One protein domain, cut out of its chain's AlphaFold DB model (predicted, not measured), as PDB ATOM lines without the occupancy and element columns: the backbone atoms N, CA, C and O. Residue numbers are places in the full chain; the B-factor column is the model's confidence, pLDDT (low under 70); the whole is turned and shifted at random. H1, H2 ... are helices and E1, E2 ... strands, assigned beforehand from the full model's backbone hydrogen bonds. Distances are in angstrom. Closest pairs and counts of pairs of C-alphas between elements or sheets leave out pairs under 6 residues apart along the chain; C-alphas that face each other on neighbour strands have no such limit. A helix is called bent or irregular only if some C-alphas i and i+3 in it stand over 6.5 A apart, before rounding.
ATOM      1  N   GLU A 151      85.782 247.665 176.597       90.88
ATOM      2  CA  GLU A 151      85.178 248.603 177.527       90.88
ATOM      3  C   GLU A 151      86.016 248.695 178.803       90.88
ATOM      4  O   GLU A 151      86.139 247.735 179.557       90.88
ATOM      5  N   LEU A 152      86.573 249.880 179.071       91.62
ATOM      6  CA  LEU A 152      87.206 250.179 180.350       91.62
ATOM      7  C   LEU A 152      86.216 250.926 181.244       91.62
ATOM      8  O   LEU A 152      85.725 251.994 180.871       91.62
ATOM      9  N   LYS A 153      85.967 250.400 182.445       92.56
ATOM     10  CA  LYS A 153      85.213 251.090 183.496       92.56
ATOM     11  C   LYS A 153      86.107 251.378 184.696       92.56
ATOM     12  O   LYS A 153      86.755 250.477 185.215       92.56
ATOM     13  N   VAL A 154      86.080 252.616 185.179       93.00
ATOM     14  CA  VAL A 154      86.707 253.025 186.443       93.00
ATOM     15  C   VAL A 154      85.594 253.475 187.378       93.00
ATOM     16  O   VAL A 154      84.858 254.407 187.060       93.00
ATOM     17  N   ASN A 155      85.425 252.778 188.508       92.25
ATOM     18  CA  ASN A 155      84.324 253.001 189.458       92.25
ATOM     19  C   ASN A 155      82.936 252.965 188.784       92.25
ATOM     20  O   ASN A 155      82.087 253.818 189.023       92.25
ATOM     21  N   GLY A 156      82.733 252.014 187.866       90.19
ATOM     22  CA  GLY A 156      81.498 251.876 187.084       90.19
ATOM     23  C   GLY A 156      81.342 252.871 185.925       90.19
ATOM     24  O   GLY A 156      80.490 252.660 185.063       90.19
ATOM     25  N   LYS A 157      82.177 253.915 185.834       92.62
ATOM     26  CA  LYS A 157      82.139 254.901 184.745       92.62
ATOM     27  C   LYS A 157      82.970 254.437 183.551       92.62
ATOM     28  O   LYS A 157      84.153 254.148 183.707       92.62
ATOM     29  N   LYS A 158      82.374 254.430 182.353       91.44
ATOM     30  CA  LYS A 158      83.077 254.132 181.095       91.44
ATOM     31  C   LYS A 158      84.136 255.197 180.796       91.44
ATOM     32  O   LYS A 158      83.834 256.391 180.808       91.44
ATOM     33  N   ILE A 159      85.359 254.756 180.519       90.38
ATOM     34  CA  ILE A 159      86.500 255.600 180.162       90.38
ATOM     35  C   ILE A 159      86.839 255.365 178.685       90.38
ATOM     36  O   ILE A 159      87.193 254.242 178.321       90.38
ATOM     37  N   PRO A 160      86.742 256.392 177.820       83.88
ATOM     38  CA  PRO A 160      87.168 256.283 176.431       83.88
ATOM     39  C   PRO A 160      88.672 256.009 176.343       83.88
ATOM     40  O   PRO A 160      89.476 256.714 176.953       83.88
ATOM     41  N   LEU A 161      89.050 255.003 175.556       84.31
ATOM     42  CA  LEU A 161      90.447 254.683 175.272       84.31
ATOM     43  C   LEU A 161      90.823 255.153 173.868       84.31
ATOM     44  O   LEU A 161      90.120 254.846 172.899       84.31
ATOM     45  N   SER A 162      91.962 255.843 173.761       76.75
ATOM     46  CA  SER A 162      92.603 256.103 172.472       76.75
ATOM     47  C   SER A 162      93.112 254.798 171.841       76.75
ATOM     48  O   SER A 162      93.133 253.745 172.484       76.75
ATOM     49  N   LYS A 163      93.510 254.853 170.562       77.81
ATOM     50  CA  LYS A 163      93.914 253.674 169.779       77.81
ATOM     51  C   LYS A 163      95.045 252.876 170.433       77.81
ATOM     52  O   LYS A 163      94.907 251.675 170.628       77.81
ATOM     53  N   PHE A 164      96.120 253.553 170.840       83.50
ATOM     54  CA  PHE A 164      97.304 252.878 171.376       83.50
ATOM     55  C   PHE A 164      97.036 252.091 172.677       83.50
ATOM     56  O   PHE A 164      97.294 250.889 172.682       83.50
ATOM     57  N   PRO A 165      96.483 252.676 173.765       88.25
ATOM     58  CA  PRO A 165      96.175 251.920 174.983       88.25
ATOM     59  C   PRO A 165      95.231 250.743 174.733       88.25
ATOM     60  O   PRO A 165      95.386 249.686 175.333       88.25
ATOM     61  N   ARG A 166      94.267 250.914 173.828       87.69
ATOM     62  CA  ARG A 166      93.321 249.870 173.440       87.69
ATOM     63  C   ARG A 166      94.008 248.693 172.753       87.69
ATOM     64  O   ARG A 166      93.853 247.564 173.211       87.69
ATOM     65  N   GLU A 167      94.776 248.956 171.697       86.19
ATOM     66  CA  GLU A 167      95.544 247.925 170.989       86.19
ATOM     67  C   GLU A 167      96.504 247.218 171.944       86.19
ATOM     68  O   GLU A 167      96.566 245.990 171.959       86.19
ATOM     69  N   PHE A 168      97.192 247.984 172.793       91.62
ATOM     70  CA  PHE A 168      98.097 247.441 173.796       91.62
ATOM     71  C   PHE A 168      97.384 246.478 174.752       91.62
ATOM     72  O   PHE A 168      97.865 245.362 174.949       91.62
ATOM     73  N   ILE A 169      96.233 246.865 175.314       91.94
ATOM     74  CA  ILE A 169      95.476 246.001 176.230       91.94
ATOM     75  C   ILE A 169      95.000 244.747 175.496       91.94
ATOM     76  O   ILE A 169      95.268 243.643 175.961       91.94
ATOM     77  N   ILE A 170      94.353 244.895 174.337       89.38
ATOM     78  CA  ILE A 170      93.802 243.764 173.577       89.38
ATOM     79  C   ILE A 170      94.903 242.761 173.226       89.38
ATOM     80  O   ILE A 170      94.773 241.578 173.537       89.38
ATOM     81  N   GLN A 171      96.005 243.216 172.625       90.38
ATOM     82  CA  GLN A 171      97.101 242.332 172.216       90.38
ATOM     83  C   GLN A 171      97.756 241.644 173.418       90.38
ATOM     84  O   GLN A 171      98.052 240.450 173.358       90.38
ATOM     85  N   THR A 172      97.932 242.372 174.524       94.50
ATOM     86  CA  THR A 172      98.500 241.821 175.761       94.50
ATOM     87  C   THR A 172      97.606 240.728 176.340       94.50
ATOM     88  O   THR A 172      98.070 239.615 176.580       94.50
ATOM     89  N   ILE A 173      96.314 241.013 176.521       93.12
ATOM     90  CA  ILE A 173      95.360 240.074 177.120       93.12
ATOM     91  C   ILE A 173      95.146 238.855 176.225       93.12
ATOM     92  O   ILE A 173      95.214 237.724 176.703       93.12
ATOM     93  N   VAL A 174      94.970 239.048 174.916       90.00
ATOM     94  CA  VAL A 174      94.855 237.934 173.964       90.00
ATOM     95  C   VAL A 174      96.118 237.070 173.984       90.00
ATOM     96  O   VAL A 174      96.018 235.842 173.977       90.00
ATOM     97  N   GLY A 175      97.303 237.682 174.055       91.12
ATOM     98  CA  GLY A 175      98.573 236.967 174.191       91.12
ATOM     99  C   GLY A 175      98.673 236.135 175.473       91.12
ATOM    100  O   GLY A 175      99.224 235.038 175.438       91.12
ATOM    101  N   MET A 176      98.104 236.618 176.583       93.31
ATOM    102  CA  MET A 176      98.062 235.902 177.865       93.31
ATOM    103  C   MET A 176      97.051 234.751 177.882       93.31
ATOM    104  O   MET A 176      97.322 233.723 178.498       93.31
ATOM    105  N   VAL A 177      95.899 234.909 177.223       93.06
ATOM    106  CA  VAL A 177      94.799 233.928 177.273       93.06
ATOM    107  C   VAL A 177      94.993 232.783 176.277       93.06
ATOM    108  O   VAL A 177      94.713 231.637 176.616       93.06
ATOM    109  N   LYS A 178      95.531 233.055 175.079       89.38
ATOM    110  CA  LYS A 178      95.760 232.041 174.029       89.38
ATOM    111  C   LYS A 178      96.478 230.751 174.479       89.38
ATOM    112  O   LYS A 178      96.089 229.693 173.998       89.38
ATOM    113  N   PRO A 179      97.525 230.781 175.326       91.38
ATOM    114  CA  PRO A 179      98.219 229.561 175.751       91.38
ATOM    115  C   PRO A 179      97.549 228.825 176.927       91.38
ATOM    116  O   PRO A 179      98.060 227.784 177.350       91.38
ATOM    117  N   LEU A 180      96.457 229.344 177.501       91.50
ATOM    118  CA  LEU A 180      95.810 228.727 178.661       91.50
ATOM    119  C   LEU A 180      95.111 227.419 178.270       91.50
ATOM    120  O   LEU A 180      94.363 227.345 177.299       91.50
ATOM    121  N   ARG A 181      95.341 226.361 179.055       87.75
ATOM    122  CA  ARG A 181      94.700 225.058 178.833       87.75
ATOM    123  C   ARG A 181      93.197 225.143 179.099       87.75
ATOM    124  O   ARG A 181      92.789 225.713 180.105       87.75
ATOM    125  N   GLY A 182      92.402 224.498 178.245       83.94
ATOM    126  CA  GLY A 182      90.942 224.433 178.385       83.94
ATOM    127  C   GLY A 182      90.200 225.652 177.833       83.94
ATOM    128  O   GLY A 182      88.987 225.736 177.991       83.94
ATOM    129  N   VAL A 183      90.914 226.577 177.190       79.50
ATOM    130  CA  VAL A 183      90.321 227.666 176.420       79.50
ATOM    131  C   VAL A 183      90.377 227.257 174.949       79.50
ATOM    132  O   VAL A 183      91.465 227.141 174.387       79.50
ATOM    133  N   ASP A 184      89.215 226.976 174.354       80.75
ATOM    134  CA  ASP A 184      89.078 226.747 172.911       80.75
ATOM    135  C   ASP A 184      89.233 228.092 172.157       80.75
ATOM    136  O   ASP A 184      90.037 228.952 172.518       80.75
ATOM    137  N   GLU A 185      88.467 228.322 171.092       85.94
ATOM    138  CA  GLU A 185      88.433 229.618 170.417       85.94
ATOM    139  C   GLU A 185      88.048 230.752 171.392       85.94
ATOM    140  O   GLU A 185      86.955 230.768 171.962       85.94
ATOM    141  N   VAL A 186      88.944 231.731 171.568       84.31
ATOM    142  CA  VAL A 186      88.726 232.898 172.436       84.31
ATOM    143  C   VAL A 186      87.782 233.882 171.743       84.31
ATOM    144  O   VAL A 186      88.205 234.620 170.853       84.31
ATOM    145  N   LYS A 187      86.512 233.902 172.157       87.31
ATOM    146  CA  LYS A 187      85.486 234.815 171.614       87.31
ATOM    147  C   LYS A 187      85.291 236.080 172.447       87.31
ATOM    148  O   LYS A 187      85.016 237.136 171.892       87.31
ATOM    149  N   GLU A 188      85.455 235.971 173.760       89.50
ATOM    150  CA  GLU A 188      85.255 237.055 174.720       89.50
ATOM    151  C   GLU A 188      86.191 236.854 175.916       89.50
ATOM    152  O   GLU A 188      86.499 235.719 176.287       89.50
ATOM    153  N   VAL A 189      86.673 237.955 176.498       90.38
ATOM    154  CA  VAL A 189      87.508 237.938 177.703       90.38
ATOM    155  C   VAL A 189      87.013 239.015 178.661       90.38
ATOM    156  O   VAL A 189      87.071 240.202 178.345       90.38
ATOM    157  N   GLU A 190      86.595 238.605 179.855       92.25
ATOM    158  CA  GLU A 190      86.247 239.506 180.953       92.25
ATOM    159  C   GLU A 190      87.360 239.510 182.006       92.25
ATOM    160  O   GLU A 190      87.844 238.461 182.436       92.25
ATOM    161  N   LEU A 191      87.777 240.700 182.441       90.88
ATOM    162  CA  LEU A 191      88.787 240.870 183.482       90.88
ATOM    163  C   LEU A 191      88.251 241.767 184.592       90.88
ATOM    164  O   LEU A 191      87.871 242.914 184.355       90.88
ATOM    165  N   HIS A 192      88.280 241.259 185.824       90.62
ATOM    166  CA  HIS A 192      87.832 241.977 187.012       90.62
ATOM    167  C   HIS A 192      88.964 242.075 188.031       90.62
ATOM    168  O   HIS A 192      89.513 241.065 188.463       90.62
ATOM    169  N   PHE A 193      89.266 243.296 188.470       88.19
ATOM    170  CA  PHE A 193      90.242 243.557 189.524       88.19
ATOM    171  C   PHE A 193      89.611 244.434 190.606       88.19
ATOM    172  O   PHE A 193      88.861 245.363 190.303       88.19
ATOM    173  N   LYS A 194      89.923 244.147 191.873       89.50
ATOM    174  CA  LYS A 194      89.621 245.016 193.016       89.50
ATOM    175  C   LYS A 194      90.936 245.598 193.515       89.50
ATOM    176  O   LYS A 194      91.848 244.842 193.834       89.50
ATOM    177  N   LEU A 195      91.031 246.922 193.545       87.25
ATOM    178  CA  LEU A 195      92.161 247.627 194.142       87.25
ATOM    179  C   LEU A 195      91.852 247.833 195.634       87.25
ATOM    180  O   LEU A 195      90.728 248.213 195.968       87.25
ATOM    181  N   SER A 196      92.809 247.488 196.499       80.62
ATOM    182  CA  SER A 196      92.758 247.629 197.964       80.62
ATOM    183  C   SER A 196      92.996 249.061 198.415       80.62
ATOM    184  O   SER A 196      93.903 249.682 197.814       80.62
TER     185      SER A 196
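Overview. This is residues 151 to 196 of the 196 residues of the protein "Molybdopterin-guanine dinucleotide biosynthesis protein B" of Thermoplasmata archaeon (UniProt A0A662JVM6). A small hairpin of two short strands, E1 and E2, sits near the first end of a single long helix, H1, and beyond the helix the chain turns round and runs back as a long tail without a named element, residues 186 to 196, towards the side of the hairpin. Helix, hairpin and returning tail make a loose, open frame; the tip of the hairpin, residues 153 to 158, and the turn after the helix, residues 179 to 185, stick out. The printed part has 46 residues with two named strands and one named helix, in the order E1, E2, H1, and the sheet of order E1 - E2 is antiparallel. The class is mixed, helices and strands, although under half of the residues are in named elements. The whole is loose, with a radius of gyration of the C-alphas of 12.5 A and spans of 32 by 27 by 18 A.

Arrangement. E1, residues 152 to 154, and E2, residues 157 to 159, are antiparallel neighbours, with 131 degrees between their N-to-C directions. They form a hairpin, joined by a tight link of 2 residues. The C-alphas of Lys 153 and Lys 158 face each other at 4.4 A, and those of Leu 152 and Ile 159 at 5.5 A. N 159 and O 152 are within hydrogen-bond range at 2.8 A, as are N 154 and O 157 at 2.9 A. A tight link of 3 residues joins E2 to H1, residues 163 to 177. E1 and H1 are apart, with no C-alpha of the one within 8 A of the other. In H1 every O i to N i+4 pair is within hydrogen-bond range, and the helix is not bent.

Along the chain. E1 begins at C-alpha 152, at (87.206, 250.179, 180.350), and measures 6.7 A from first to last C-alpha. E2 measures 6.4 A and ends at C-alpha 159, at (86.500, 255.600, 180.162). H1, Lys 163 to Val 177, has 15 residues and measures 21.1 A from first to last C-alpha. It ends at C-alpha 177, at (94.799, 233.928, 177.273).

Size, cuts and confidence. The two C-alphas farthest apart are those of Glu 185 and Ser 196, at 33.2 A. The C-alphas of Glu 151 and Ser 196, the first and last printed residues, are 21.8 A apart, and Ser 196 is the chain's last residue. Residues 178 to 196, 19 residues with no named element, have C-alphas 6 to 20 A from the mean of all C-alphas. Without the stretches that stand free, the remaining 33 residues span 27 by 25 by 14 A. The printed part has no cut, and neither of its two links between named elements is long. The mean pLDDT of the printed part is 88.5, and no printed residue is under 70.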